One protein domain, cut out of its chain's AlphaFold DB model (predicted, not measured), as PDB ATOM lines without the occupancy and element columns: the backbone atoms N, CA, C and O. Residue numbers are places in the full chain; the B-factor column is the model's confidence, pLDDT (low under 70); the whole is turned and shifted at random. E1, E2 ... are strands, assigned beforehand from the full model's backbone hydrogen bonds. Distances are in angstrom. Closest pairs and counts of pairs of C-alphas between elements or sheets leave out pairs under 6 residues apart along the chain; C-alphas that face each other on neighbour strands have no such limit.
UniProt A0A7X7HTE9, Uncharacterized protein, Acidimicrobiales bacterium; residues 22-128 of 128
ATOM      1  N   SER A  22      95.227  65.738 141.825       55.69
ATOM      2  CA  SER A  22      95.709  64.359 141.983       55.69
ATOM      3  C   SER A  22      96.443  63.909 140.720       55.69
ATOM      4  O   SER A  22      95.942  64.070 139.607       55.69
ATOM      5  N   HIS A  23      97.644  63.353 140.888       51.25
ATOM      6  CA  HIS A  23      98.469  62.834 139.798       51.25
ATOM      7  C   HIS A  23      98.308  61.311 139.685       51.25
ATOM      8  O   HIS A  23      98.544  60.582 140.651       51.25
ATOM      9  N   LEU A  24      97.944  60.824 138.495       51.28
ATOM     10  CA  LEU A  24      97.963  59.398 138.164       51.28
ATOM     11  C   LEU A  24      99.000  59.146 137.063       51.28
ATOM     12  O   LEU A  24      98.858  59.608 135.931       51.28
ATOM     13  N   ASP A  25     100.042  58.385 137.399       42.28
ATOM     14  CA  ASP A  25     101.107  58.002 136.471       42.28
ATOM     15  C   ASP A  25     100.727  56.708 135.737       42.28
ATOM     16  O   ASP A  25     100.737  55.617 136.316       42.28
ATOM     17  N   ARG A  26     100.367  56.810 134.454       42.41
ATOM     18  CA  ARG A  26     100.188  55.640 133.587       42.41
ATOM     19  C   ARG A  26     100.992  55.817 132.297       42.41
ATOM     20  O   ARG A  26     100.497  56.345 131.316       42.41
ATOM     21  N   GLN A  27     102.245  55.359 132.349       44.16
ATOM     22  CA  GLN A  27     103.134  54.984 131.232       44.16
ATOM     23  C   GLN A  27     103.059  55.867 129.971       44.16
ATOM     24  O   GLN A  27     102.501  55.456 128.963       44.16
ATOM     25  N   ASP A  28     103.702  57.038 130.056       46.94
ATOM     26  CA  ASP A  28     104.019  58.004 128.981       46.94
ATOM     27  C   ASP A  28     103.095  59.231 128.830       46.94
ATOM     28  O   ASP A  28     103.481  60.177 128.147       46.94
ATOM     29  N   GLN A  29     101.959  59.312 129.534       55.72
ATOM     30  CA  GLN A  29     101.149  60.542 129.613       55.72
ATOM     31  C   GLN A  29     100.886  60.920 131.075       55.72
ATOM     32  O   GLN A  29     100.243  60.184 131.826       55.72
ATOM     33  N   ARG A  30     101.428  62.063 131.505       78.81
ATOM     34  CA  ARG A  30     101.225  62.613 132.853       78.81
ATOM     35  C   ARG A  30      99.832  63.236 132.904       78.81
ATOM     36  O   ARG A  30      99.596  64.248 132.249       78.81
ATOM     37  N   THR A  31      98.913  62.609 133.636       87.19
ATOM     38  CA  THR A  31      97.548  63.129 133.799       87.19
ATOM     39  C   THR A  31      97.456  63.957 135.079       87.19
ATOM     40  O   THR A  31      97.782  63.459 136.160       87.19
ATOM     41  N   LEU A  32      97.005  65.205 134.954       90.06
ATOM     42  CA  LEU A  32      96.659  66.089 136.063       90.06
ATOM     43  C   LEU A  32      95.143  66.091 136.229       90.06
ATOM     44  O   LEU A  32      94.433  66.585 135.356       90.06
ATOM     45  N   LEU A  33      94.662  65.547 137.345       92.69
ATOM     46  CA  LEU A  33      93.254  65.629 137.721       92.69
ATOM     47  C   LEU A  33      93.055  66.860 138.593       92.69
ATOM     48  O   LEU A  33      93.617  66.901 139.683       92.69
ATOM     49  N   ALA A  34      92.268  67.833 138.148       92.62
ATOM     50  CA  ALA A  34      91.981  69.055 138.890       92.62
ATOM     51  C   ALA A  34      90.516  69.110 139.338       92.62
ATOM     52  O   ALA A  34      89.595  68.781 138.594       92.62
ATOM     53  N   PHE A  35      90.295  69.583 140.558       93.69
ATOM     54  CA  PHE A  35      88.958  69.875 141.071       93.69
ATOM     55  C   PHE A  35      88.983  71.317 141.574       93.69
ATOM     56  O   PHE A  35      89.227  71.563 142.760       93.69
ATOM     57  N   PRO A  36      88.882  72.281 140.647       92.75
ATOM     58  CA  PRO A  36      89.085  73.679 140.965       92.75
ATOM     59  C   PRO A  36      88.021  74.172 141.931       92.75
ATOM     60  O   PRO A  36      86.835  74.009 141.681       92.75
ATOM     61  N   ARG A  37      88.474  74.768 143.032       92.19
ATOM     62  CA  ARG A  37      87.636  75.513 143.962       92.19
ATOM     63  C   ARG A  37      88.483  76.540 144.696       92.19
ATOM     64  O   ARG A  37      89.384  76.165 145.448       92.19
ATOM     65  N   GLY A  38      88.229  77.823 144.476       93.12
ATOM     66  CA  GLY A  38      89.074  78.894 145.007       93.12
ATOM     67  C   GLY A  38      90.540  78.757 144.565       93.12
ATOM     68  O   GLY A  38      90.830  78.511 143.396       93.12
ATOM     69  N   THR A  39      91.496  78.935 145.483       93.44
ATOM     70  CA  THR A  39      92.937  78.803 145.189       93.44
ATOM     71  C   THR A  39      93.545  77.615 145.925       93.44
ATOM     72  O   THR A  39      93.417  77.525 147.142       93.44
ATOM     73  N   SER A  40      94.282  76.763 145.214       87.62
ATOM     74  CA  SER A  40      95.008  75.621 145.780       87.62
ATOM     75  C   SER A  40      96.370  75.419 145.112       87.62
ATOM     76  O   SER A  40      96.695  76.031 144.085       87.62
ATOM     77  N   THR A  41      97.237  74.617 145.730       88.81
ATOM     78  CA  THR A  41      98.588  74.348 145.224       88.81
ATOM     79  C   THR A  41      99.037  72.951 145.621       88.81
ATOM     80  O   THR A  41      99.170  72.688 146.804       88.81
ATOM     81  N   ALA A  42      99.393  72.123 144.640       85.12
ATOM     82  CA  ALA A  42      99.784  70.733 144.854       85.12
ATOM     83  C   ALA A  42     101.186  70.449 144.305       85.12
ATOM     84  O   ALA A  42     101.578  70.955 143.250       85.12
ATOM     85  N   ALA A  43     101.944  69.589 144.984       86.12
ATOM     86  CA  ALA A  43     103.183  69.046 144.433       86.12
ATOM     87  C   ALA A  43     102.870  67.969 143.380       86.12
ATOM     88  O   ALA A  43     102.031  67.104 143.622       86.12
ATOM     89  N   ILE A  44     103.568  68.000 142.241       82.19
ATOM     90  CA  ILE A  44     103.459  66.956 141.205       82.19
ATOM     91  C   ILE A  44     104.611  65.958 141.359       82.19
ATOM     92  O   ILE A  44     104.400  64.759 141.508       82.19
ATOM     93  N   GLU A  45     105.838  66.474 141.368       81.69
ATOM     94  CA  GLU A  45     107.105  65.743 141.479       81.69
ATOM     95  C   GLU A  45     108.082  66.585 142.324       81.69
ATOM     96  O   GLU A  45     107.818  67.763 142.594       81.69
ATOM     97  N   PRO A  46     109.238  66.047 142.753       83.00
ATOM     98  CA  PRO A  46     110.246  66.836 143.454       83.00
ATOM     99  C   PRO A  46     110.680  68.078 142.655       83.00
ATOM    100  O   PRO A  46     111.361  67.973 141.637       83.00
ATOM    101  N   GLY A  47     110.312  69.262 143.153       86.00
ATOM    102  CA  GLY A  47     110.610  70.549 142.515       86.00
ATOM    103  C   GLY A  47     109.573  71.021 141.492       86.00
ATOM    104  O   GLY A  47     109.754  72.100 140.937       86.00
ATOM    105  N   GLU A  48     108.496  70.263 141.280       86.00
ATOM    106  CA  GLU A  48     107.399  70.604 140.375       86.00
ATOM    107  C   GLU A  48     106.100  70.832 141.156       86.00
ATOM    108  O   GLU A  48     105.740  70.063 142.051       86.00
ATOM    109  N   THR A  49     105.387  71.911 140.847       89.69
ATOM    110  CA  THR A  49     104.209  72.340 141.609       89.69
ATOM    111  C   THR A  49     103.132  72.876 140.677       89.69
ATOM    112  O   THR A  49     103.421  73.714 139.824       89.69
ATOM    113  N   ALA A  50     101.896  72.421 140.871       91.25
ATOM    114  CA  ALA A  50     100.702  72.961 140.238       91.25
ATOM    115  C   ALA A  50     100.044  74.005 141.137       91.25
ATOM    116  O   ALA A  50      99.915  73.797 142.342       91.25
ATOM    117  N   ARG A  51      99.559  75.092 140.545       94.19
ATOM    118  CA  ARG A  51      98.692  76.078 141.188       94.19
ATOM    119  C   ARG A  51      97.376  76.140 140.430       94.19
ATOM    120  O   ARG A  51      97.385  76.399 139.233       94.19
ATOM    121  N   SER A  52      96.269  75.952 141.138       95.25
ATOM    122  CA  SER A  52      94.913  76.084 140.603       95.25
ATOM    123  C   SER A  52      94.258  77.314 141.218       95.25
ATOM    124  O   SER A  52      94.298  77.479 142.435       95.25
ATOM    125  N   THR A  53      93.685  78.192 140.400       97.19
ATOM    126  CA  THR A  53      93.012  79.415 140.856       97.19
ATOM    127  C   THR A  53      91.697  79.576 140.113       97.19
ATOM    128  O   THR A  53      91.681  79.643 138.893       97.19
ATOM    129  N   GLU A  54      90.601  79.631 140.846       96.69
ATOM    130  CA  GLU A  54      89.279  79.985 140.347       96.69
ATOM    131  C   GLU A  54      89.006  81.472 140.594       96.69
ATOM    132  O   GLU A  54      89.262  81.996 141.683       96.69
ATOM    133  N   VAL A  55      88.421  82.119 139.592       97.75
ATOM    134  CA  VAL A  55      87.651  83.352 139.724       97.75
ATOM    135  C   VAL A  55      86.189  82.971 139.492       97.75
ATOM    136  O   VAL A  55      85.822  82.604 138.376       97.75
ATOM    137  N   ALA A  56      85.388  82.983 140.560       95.38
ATOM    138  CA  ALA A  56      84.043  82.403 140.574       95.38
ATOM    139  C   ALA A  56      83.171  82.942 139.428       95.38
ATOM    140  O   ALA A  56      83.023  84.155 139.286       95.38
ATOM    141  N   GLY A  57      82.634  82.032 138.611       94.88
ATOM    142  CA  GLY A  57      81.761  82.349 137.477       94.88
ATOM    143  C   GLY A  57      82.459  82.983 136.268       94.88
ATOM    144  O   GLY A  57      81.801  83.237 135.263       94.88
ATOM    145  N   GLU A  58      83.768  83.238 136.338       97.94
ATOM    146  CA  GLU A  58      84.511  83.967 135.304       97.94
ATOM    147  C   GLU A  58      85.570  83.090 134.636       97.94
ATOM    148  O   GLU A  58      85.598  82.963 133.412       97.94
ATOM    149  N   SER A  59      86.478  82.502 135.420       98.38
ATOM    150  CA  SER A  59      87.581  81.722 134.860       98.38
ATOM    151  C   SER A  59      88.222  80.768 135.858       98.38
ATOM    152  O   SER A  59      88.105  80.894 137.077       98.38
ATOM    153  N   TRP A  60      88.971  79.820 135.317       98.44
ATOM    154  CA  TRP A  60      89.873  78.955 136.049       98.44
ATOM    155  C   TRP A  60      91.266  79.011 135.422       98.44
ATOM    156  O   TRP A  60      91.415  79.018 134.204       98.44
ATOM    157  N   THR A  61      92.303  79.049 136.254       98.38
ATOM    158  CA  THR A  61      93.705  79.058 135.838       98.38
ATOM    159  C   THR A  61      94.471  77.908 136.479       98.38
ATOM    160  O   THR A  61      94.437  77.736 137.701       98.38
ATOM    161  N   LEU A  62      95.215  77.168 135.661       97.31
ATOM    162  CA  LEU A  62      96.165  76.142 136.071       97.31
ATOM    163  C   LEU A  62      97.572  76.511 135.593       97.31
ATOM    164  O   LEU A  62      97.848  76.510 134.396       97.31
ATOM    165  N   GLY A  63      98.474  76.759 136.536       94.75
ATOM    166  CA  GLY A  63      99.894  76.975 136.258       94.75
ATOM    167  C   GLY A  63     100.744  75.829 136.797       94.75
ATOM    168  O   GLY A  63     100.499  75.349 137.906       94.75
ATOM    169  N   VAL A  64     101.772  75.411 136.053       91.50
ATOM    170  CA  VAL A  64     102.778  74.448 136.537       91.50
ATOM    171  C   VAL A  64     104.161  75.089 136.550       91.50
ATOM    172  O   VAL A  64     104.670  75.590 135.552       91.50
ATOM    173  N   SER A  65     104.797  75.056 137.717       90.94
ATOM    174  CA  SER A  65     106.155  75.547 137.935       90.94
ATOM    175  C   SER A  65     107.124  74.391 138.138       90.94
ATOM    176  O   SER A  65     106.774  73.389 138.754       90.94
ATOM    177  N   GLY A  66     108.358  74.543 137.651       87.44
ATOM    178  CA  GLY A  66     109.425  73.548 137.828       87.44
ATOM    179  C   GLY A  66     109.371  72.353 136.871       87.44
ATOM    180  O   GLY A  66     110.252  71.496 136.923       87.44
ATOM    181  N   ALA A  67     108.393  72.316 135.964       85.38
ATOM    182  CA  ALA A  67     108.323  71.318 134.906       85.38
ATOM    183  C   ALA A  67     109.460  71.495 133.876       85.38
ATOM    184  O   ALA A  67     109.804  72.630 133.525       85.38
ATOM    185  N   PRO A  68     110.039  70.402 133.346       82.56
ATOM    186  CA  PRO A  68     110.963  70.483 132.221       82.56
ATOM    187  C   PRO A  68     110.247  70.973 130.954       82.56
ATOM    188  O   PRO A  68     109.081  70.657 130.719       82.56
ATOM    189  N   THR A  69     110.966  71.710 130.107       83.00
ATOM    190  CA  THR A  69     110.471  72.121 128.786       83.00
ATOM    191  C   THR A  69     110.205  70.899 127.901       83.00
ATOM    192  O   THR A  69     110.910  69.893 128.007       83.00
ATOM    193  N   GLY A  70     109.206  70.966 127.018       82.12
ATOM    194  CA  GLY A  70     108.838  69.827 126.170       82.12
ATOM    195  C   GLY A  70     107.873  68.834 126.828       82.12
ATOM    196  O   GLY A  70     107.563  67.804 126.231       82.12
ATOM    197  N   ARG A  71     107.462  69.061 128.086       84.50
ATOM    198  CA  ARG A  71     106.594  68.134 128.819       84.50
ATOM    199  C   ARG A  71     105.124  68.456 128.580       84.50
ATOM    200  O   ARG A  71     104.630  69.488 129.026       84.50
ATOM    201  N   THR A  72     104.433  67.507 127.962       88.44
ATOM    202  CA  THR A  72     102.981  67.524 127.777       88.44
ATOM    203  C   THR A  72     102.263  66.905 128.976       88.44
ATOM    204  O   THR A  72     102.667  65.856 129.485       88.44
ATOM    205  N   TYR A  73     101.174  67.543 129.391       89.19
ATOM    206  CA  TYR A  73     100.240  67.063 130.401       89.19
ATOM    207  C   TYR A  73      98.874  66.858 129.769       89.19
ATOM    208  O   TYR A  73      98.405  67.722 129.031       89.19
ATOM    209  N   ARG A  74      98.210  65.760 130.132       93.06
ATOM    210  CA  ARG A  74      96.764  65.640 129.961       93.06
ATOM    211  C   ARG A  74      96.104  66.249 131.188       93.06
ATOM    212  O   ARG A  74      96.249  65.721 132.288       93.06
ATOM    213  N   VAL A  75      95.412  67.361 131.016       95.25
ATOM    214  CA  VAL A  75      94.649  68.008 132.082       95.25
ATOM    215  C   VAL A  75      93.218  67.515 131.990       95.25
ATOM    216  O   VAL A  75      92.617  67.593 130.926       95.25
ATOM    217  N   GLU A  76      92.683  67.013 133.096       96.44
ATOM    218  CA  GLU A  76      91.273  66.665 133.249       96.44
ATOM    219  C   GLU A  76      90.750  67.391 134.486       96.44
ATOM    220  O   GLU A  76      91.271  67.204 135.585       96.44
ATOM    221  N   ALA A  77      89.764  68.263 134.309       96.81
ATOM    222  CA  ALA A  77      89.251  69.109 135.374       96.81
ATOM    223  C   ALA A  77      87.741  68.945 135.523       96.81
ATOM    224  O   ALA A  77      87.007  69.049 134.543       96.81
ATOM    225  N   SER A  78      87.273  68.722 136.751       96.44
ATOM    226  CA  SER A  78      85.839  68.683 137.047       96.44
ATOM    227  C   SER A  78      85.342  70.070 137.430       96.44
ATOM    228  O   SER A  78      85.583  70.543 138.541       96.44
ATOM    229  N   PHE A  79      84.634  70.731 136.518       97.00
ATOM    230  CA  PHE A  79      84.101  72.080 136.734       97.00
ATOM    231  C   PHE A  79      82.857  72.083 137.630       97.00
ATOM    232  O   PHE A  79      82.500  73.117 138.184       97.00
ATOM    233  N   ALA A  80      82.278  70.911 137.904       95.06
ATOM    234  CA  ALA A  80      81.301  70.730 138.977       95.06
ATOM    235  C   ALA A  80      81.858  71.073 140.376       95.06
ATOM    236  O   ALA A  80      81.086  71.262 141.317       95.06
ATOM    237  N   ALA A  81      83.189  71.105 140.540       93.81
ATOM    238  CA  ALA A  81      83.846  71.419 141.809       93.81
ATOM    239  C   ALA A  81      83.985  72.926 142.087       93.81
ATOM    240  O   ALA A  81      84.213  73.288 143.248       93.81
ATOM    241  N   LEU A  82      83.837  73.763 141.052       94.69
ATOM    242  CA  LEU A  82      83.931  75.221 141.139       94.69
ATOM    243  C   LEU A  82      82.948  75.764 142.180       94.69
ATOM    244  O   LEU A  82      81.878  75.197 142.413       94.69
ATOM    245  N   GLU A  83      83.310  76.876 142.814       95.56
ATOM    246  CA  GLU A  83      82.389  77.607 143.677       95.56
ATOM    247  C   GLU A  83      81.161  78.086 142.894       95.56
ATOM    248  O   GLU A  83      80.036  77.948 143.381       95.56
ATOM    249  N   GLU A  84      81.369  78.563 141.666       96.06
ATOM    250  CA  GLU A  84      80.301  78.852 140.711       96.06
ATOM    251  C   GLU A  84      80.595  78.145 139.372       96.06
ATOM    252  O   GLU A  84      81.409  78.635 138.584       96.06
ATOM    253  N   PRO A  85      79.976  76.971 139.120       95.75
ATOM    254  CA  PRO A  85      80.212  76.187 137.909       95.75
ATOM    255  C   PRO A  85      79.864  76.947 136.630       95.75
ATOM    256  O   PRO A  85      78.802  77.565 136.537       95.75
ATOM    257  N   PHE A  86      80.727  76.829 135.622       97.50
ATOM    258  CA  PHE A  86      80.535  77.428 134.304       97.50
ATOM    259  C   PHE A  86      80.903  76.459 133.177       97.50
ATOM    260  O   PHE A  86      81.590  75.459 133.387       97.50
ATOM    261  N   GLU A  87      80.438  76.779 131.971       97.44
ATOM    262  CA  GLU A  87      80.782  76.070 130.739       97.44
ATOM    263  C   GLU A  87      82.013  76.733 130.084       97.44
ATOM    264  O   GLU A  87      82.037  77.966 129.985       97.44
ATOM    265  N   PRO A  88      83.038  75.974 129.649       97.69
ATOM    266  CA  PRO A  88      84.202  76.533 128.964       97.69
ATOM    267  C   PRO A  88      83.833  77.199 127.633       97.69
ATOM    268  O   PRO A  88      83.242  76.567 126.761       97.69
ATOM    269  N   CYS A  89      84.261  78.445 127.443       97.00
ATOM    270  CA  CYS A  89      84.095  79.191 126.194       97.00
ATOM    271  C   CYS A  89      85.419  79.372 125.461       97.00
ATOM    272  O   CYS A  89      85.552  79.085 124.272       97.00
ATOM    273  N   THR A  90      86.415  79.868 126.192       97.62
ATOM    274  CA  THR A  90      87.737  80.180 125.653       97.62
ATOM    275  C   THR A  90      88.793  79.502 126.502       97.62
ATOM    276  O   THR A  90      88.705  79.482 127.728       97.62
ATOM    277  N   VAL A  91      89.797  78.934 125.837       98.44
ATOM    278  CA  VAL A  91      90.936  78.287 126.484       98.44
ATOM    279  C   VAL A  91      92.211  78.918 125.956       98.44
ATOM    280  O   VAL A  91      92.391  79.036 124.744       98.44
ATOM    281  N   GLN A  92      93.099  79.321 126.854       98.25
ATOM    282  CA  GLN A  92      94.358  79.984 126.533       98.25
ATOM    283  C   GLN A  92      95.517  79.266 127.223       98.25
ATOM    284  O   GLN A  92      95.382  78.809 128.354       98.25
ATOM    285  N   LEU A  93      96.658  79.177 126.547       96.94
ATOM    286  CA  LEU A  93      97.924  78.700 127.092       96.94
ATOM    287  C   LEU A  93      98.966  79.814 126.948       96.94
ATOM    288  O   LEU A  93      99.443  80.100 125.845       96.94
ATOM    289  N   GLY A  94      99.301  80.467 128.061       93.88
ATOM    290  CA  GLY A  94     100.039  81.731 128.035       93.88
ATOM    291  C   GLY A  94      99.295  82.770 127.187       93.88
ATOM    292  O   GLY A  94      98.105  82.986 127.377       93.88
ATOM    293  N   ASP A  95      99.977  83.373 126.212       93.56
ATOM    294  CA  ASP A  95      99.384  84.363 125.296       93.56
ATOM    295  C   ASP A  95      98.665  83.742 124.076       93.56
ATOM    296  O   ASP A  95      98.274  84.457 123.151       93.56
ATOM    297  N   THR A  96      98.548  82.409 124.009       95.94
ATOM    298  CA  THR A  96      97.999  81.704 122.839       95.94
ATOM    299  C   THR A  96      96.625  81.127 123.140       95.94
ATOM    300  O   THR A  96      96.497  80.243 123.979       95.94
ATOM    301  N   GLN A  97      95.602  81.559 122.403       97.44
ATOM    302  CA  GLN A  97      94.296  80.901 122.426       97.44
ATOM    303  C   GLN A  97      94.384  79.526 121.750       97.44
ATOM    304  O   GLN A  97      94.916  79.407 120.645       97.44
ATOM    305  N   LEU A  98      93.864  78.494 122.412       96.94
ATOM    306  CA  LEU A  98      93.787  77.142 121.873       96.94
ATOM    307  C   LEU A  98      92.574  77.003 120.950       96.94
ATOM    308  O   LEU A  98      91.478  77.465 121.268       96.94
ATOM    309  N   ASP A  99      92.767  76.314 119.826       95.75
ATOM    310  CA  ASP A  99      91.670  75.927 118.939       95.75
ATOM    311  C   ASP A  99      90.651  75.033 119.665       95.75
ATOM    312  O   ASP A  99      91.027  74.209 120.502       95.75
ATOM    313  N   GLU A 100      89.374  75.118 119.281       92.69
ATOM    314  CA  GLU A 100      88.280  74.294 119.834       92.69
ATOM    315  C   GLU A 100      88.523  72.781 119.692       92.69
ATOM    316  O   GLU A 100      87.935  71.981 120.408       92.69
ATOM    317  N   THR A 101      89.402  72.357 118.778       95.00
ATOM    318  CA  THR A 101      89.776  70.943 118.605       95.00
ATOM    319  C   THR A 101      90.867  70.465 119.565       95.00
ATOM    320  O   THR A 101      91.164  69.274 119.595       95.00
ATOM    321  N   SER A 102      91.504  71.382 120.298       95.88
ATOM    322  CA  SER A 102      92.624  71.105 121.214       95.88
ATOM    323  C   SER A 102      92.164  70.876 122.657       95.88
ATOM    324  O   SER A 102      92.970  70.605 123.550       95.88
ATOM    325  N   TRP A 103      90.864  70.986 122.900       97.94
ATOM    326  CA  TRP A 103      90.236  70.708 124.179       97.94
ATOM    327  C   TRP A 103      88.847  70.112 123.957       97.94
ATOM    328  O   TRP A 103      88.311  70.116 122.851       97.94
ATOM    329  N   SER A 104      88.278  69.543 125.010       98.00
ATOM    330  CA  SER A 104      86.935  68.982 124.989       98.00
ATOM    331  C   SER A 104      86.195  69.318 126.269       98.00
ATOM    332  O   SER A 104      86.790  69.350 127.349       98.00
ATOM    333  N   TRP A 105      84.888  69.491 126.134       97.88
ATOM    334  CA  TRP A 105      83.958  69.658 127.235       97.88
ATOM    335  C   TRP A 105      82.911  68.547 127.193       97.88
ATOM    336  O   TRP A 105      82.262  68.341 126.165       97.88
ATOM    337  N   ASP A 106      82.771  67.827 128.302       97.56
ATOM    338  CA  ASP A 106      81.634  66.949 128.550       97.56
ATOM    339  C   ASP A 106      80.619  67.693 129.420       97.56
ATOM    340  O   ASP A 106      80.854  67.906 130.607       97.56
ATOM    341  N   ASP A 107      79.499  68.094 128.821       95.12
ATOM    342  CA  ASP A 107      78.427  68.824 129.504       95.12
ATOM    343  C   ASP A 107      77.713  67.986 130.575       95.12
ATOM    344  O   ASP A 107      77.305  68.507 131.612       95.12
ATOM    345  N   ALA A 108      77.588  66.674 130.356       94.88
ATOM    346  CA  ALA A 108      76.844  65.806 131.259       94.88
ATOM    347  C   ALA A 108      77.606  65.574 132.569       94.88
ATOM    348  O   ALA A 108      77.007  65.610 133.645       94.88
ATOM    349  N   ASP A 109      78.918  65.356 132.466       93.62
ATOM    350  CA  ASP A 109      79.796  65.102 133.609       93.62
ATOM    351  C   ASP A 109      80.536  66.367 134.093       93.62
ATOM    352  O   ASP A 109      81.214  66.340 135.124       93.62
ATOM    353  N   GLN A 110      80.392  67.486 133.374       97.00
ATOM    354  CA  GLN A 110      81.087  68.757 133.606       97.00
ATOM    355  C   GLN A 110      82.610  68.593 133.673       97.00
ATOM    356  O   GLN A 110      83.282  69.110 134.578       97.00
ATOM    357  N   ILE A 111      83.149  67.834 132.717       97.69
ATOM    358  CA  ILE A 111      84.575  67.524 132.628       97.69
ATOM    359  C   ILE A 111      85.203  68.281 131.466       97.69
ATOM    360  O   ILE A 111      84.872  68.077 130.297       97.69
ATOM    361  N   PHE A 112      86.181  69.113 131.798       98.06
ATOM    362  CA  PHE A 112      87.079  69.733 130.840       98.06
ATOM    363  C   PHE A 112      88.310  68.848 130.633       98.06
ATOM    364  O   PHE A 112      88.876  68.326 131.594       98.06
ATOM    365  N   THR A 113      88.750  68.670 129.387       97.81
ATOM    366  CA  THR A 113      89.996  67.956 129.071       97.81
ATOM    367  C   THR A 113      90.803  68.685 128.004       97.81
ATOM    368  O   THR A 113      90.248  69.169 127.022       97.81
ATOM    369  N   THR A 114      92.126  68.723 128.159       97.00
ATOM    370  CA  THR A 114      93.059  69.216 127.134       97.00
ATOM    371  C   THR A 114      94.438  68.569 127.282       97.00
ATOM    372  O   THR A 114      94.767  68.024 128.340       97.00
ATOM    373  N   GLU A 115      95.254  68.630 126.231       94.88
ATOM    374  CA  GLU A 115      96.656  68.212 126.250       94.88
ATOM    375  C   GLU A 115      97.556  69.403 125.924       94.88
ATOM    376  O   GLU A 115      97.490  69.963 124.830       94.88
ATOM    377  N   VAL A 116      98.394  69.809 126.880       93.38
ATOM    378  CA  VAL A 116      99.168  71.057 126.794       93.38
ATOM    379  C   VAL A 116     100.542  70.940 127.442       93.38
ATOM    380  O   VAL A 116     100.768  70.131 128.343       93.38
ATOM    381  N   GLU A 117     101.473  71.783 127.007       91.69
ATOM    382  CA  GLU A 117     102.762  71.969 127.669       91.69
ATOM    383  C   GLU A 117     102.678  73.129 128.668       91.69
ATOM    384  O   GLU A 117     102.571  74.286 128.280       91.69
ATOM    385  N   LEU A 118     102.752  72.828 129.967       85.81
ATOM    386  CA  LEU A 118     102.557  73.815 131.041       85.81
ATOM    387  C   LEU A 118     103.870  74.387 131.595       85.81
ATOM    388  O   LEU A 118     103.885  74.903 132.705       85.81
ATOM    389  N   ALA A 119     104.991  74.267 130.877       80.19
ATOM    390  CA  ALA A 119     106.319  74.628 131.385       80.19
ATOM    391  C   ALA A 119     106.467  76.146 131.644       80.19
ATOM    392  O   ALA A 119     107.039  76.876 130.835       80.19
ATOM    393  N   GLY A 120     105.961  76.616 132.789       80.31
ATOM    394  CA  GLY A 120     105.904  78.030 133.160       80.31
ATOM    395  C   GLY A 120     104.822  78.842 132.436       80.31
ATOM    396  O   GLY A 120     104.848  80.065 132.534       80.31
ATOM    397  N   ALA A 121     103.912  78.185 131.714       90.38
ATOM    398  CA  ALA A 121     102.759  78.814 131.076       90.38
ATOM    399  C   ALA A 121     101.485  78.507 131.868       90.38
ATOM    400  O   ALA A 121     101.318  77.393 132.371       90.38
ATOM    401  N   ASP A 122     100.594  79.489 131.944       95.94
ATOM    402  CA  ASP A 122      99.285  79.334 132.568       95.94
ATOM    403  C   ASP A 122      98.272  78.847 131.529       95.94
ATOM    404  O   ASP A 122      98.148  79.423 130.447       95.94
ATOM    405  N   LEU A 123      97.547  77.783 131.867       97.94
ATOM    406  CA  LEU A 123      96.329  77.378 131.179       97.94
ATOM    407  C   LEU A 123      95.161  78.142 131.802       97.94
ATOM    408  O   LEU A 123      94.879  77.955 132.982       97.94
ATOM    409  N   VAL A 124      94.478  78.970 131.021       98.50
ATOM    410  CA  VAL A 124      93.310  79.744 131.452       98.50
ATOM    411  C   VAL A 124      92.083  79.248 130.701       98.50
ATOM    412  O   VAL A 124      92.107  79.152 129.477       98.50
ATOM    413  N   VAL A 125      91.018  78.932 131.429       98.56
ATOM    414  CA  VAL A 125      89.711  78.554 130.887       98.56
ATOM    415  C   VAL A 125      88.688  79.585 131.349       98.56
ATOM    416  O   VAL A 125      88.545  79.800 132.548       98.56
ATOM    417  N   GLU A 126      87.991  80.217 130.416       98.44
ATOM    418  CA  GLU A 126      87.032  81.297 130.681       98.44
ATOM    419  C   GLU A 126      85.595  80.840 130.410       98.44
ATOM    420  O   GLU A 126      85.356  80.022 129.515       98.44
ATOM    421  N   ALA A 127      84.648  81.384 131.174       97.44
ATOM    422  CA  ALA A 127      83.214  81.166 131.003       97.44
ATOM    423  C   ALA A 127      82.654  81.835 129.726       97.44
ATOM    424  O   ALA A 127      83.279  82.729 129.148       97.44
ATOM    425  N   CYS A 128      81.472  81.384 129.286       90.50
ATOM    426  CA  CYS A 128      80.687  81.975 128.185       90.50
ATOM    427  C   CYS A 128      80.048  83.330 128.525       90.50
ATOM    428  O   CYS A 128      79.599  83.512 129.678       90.50
TER     429      CYS A 128
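This is residues 22 to 128 of the 128 residues of an uncharacterized protein of Acidimicrobiales bacterium (UniProt A0A7X7HTE9). Two twisted five-stranded sheets lie face to face as a sandwich, the strands of one crossing those of the other at 32 degrees. At one side the edge strands E1 and E3 come near each other at a single point, and at the other side E8 comes near E7. The printed part has 107 residues with ten named strands, E1 to E10 in order, and no named helix; the class is all strand. One sheet runs E1, E2, E6, E9, E8 and is mixed; the other runs E3, E4, E5, E10, E7 and is antiparallel throughout. The whole is compact, with a radius of gyration of the C-alphas of 12.8 A and spans of 34 by 27 by 26 A.

E1, residues 22 to 26, begins at C-alpha 22 (95.709, 64.359, 141.983), and E2 is residues 29 to 34. E3, residues 39 to 45, measures 19.6 A from first to last C-alpha. E4, residues 48 to 55, has the most residues and measures 23.5 A, from C-alpha 48 at (107.399, 70.604, 140.375). E5, residues 59 to 65, measures 19.8 A, and E6, residues 72 to 78, 19.5 A. E7 is residues 88 to 93 and E8 residues 103 to 106. E9, residues 111 to 117, measures 19.4 A. E10, residues 122 to 127, ends at C-alpha 127 (83.214, 81.166, 131.003).

The hairpin E1 and E2 is antiparallel, with N 22 and O 33 2.9 A apart. E2 and E6 are parallel, with N 32 and O 74 at 2.8 A. E3, E4 and E5 form a meander, each strand the antiparallel neighbour of the one before; N 40 and O 52 are 2.9 A apart, N 51 and O 63 2.8 A. E10 is antiparallel to E5, with N 60 and O 125 at 2.8 A, and to E7, with N 92 and O 124 at 2.8 A. E9 is antiparallel to E6, with N 75 and O 114 at 2.8 A, and forms a hairpin with E8, where N 104 and O 113 are 2.8 A apart. Between the sheets, the closest C-alphas of E1 and E3 are those of His 23 and Ile 44, 6.6 A; those of E7 and E8 are Pro 88 and Trp 105, 7.1 A.

The C-alphas farthest apart, of Pro 46 and Cys 128, are 36.6 A apart. The printed part has no cut and no long link. The mean pLDDT of the printed part is 89.8; residues 22 to 29 are under 70.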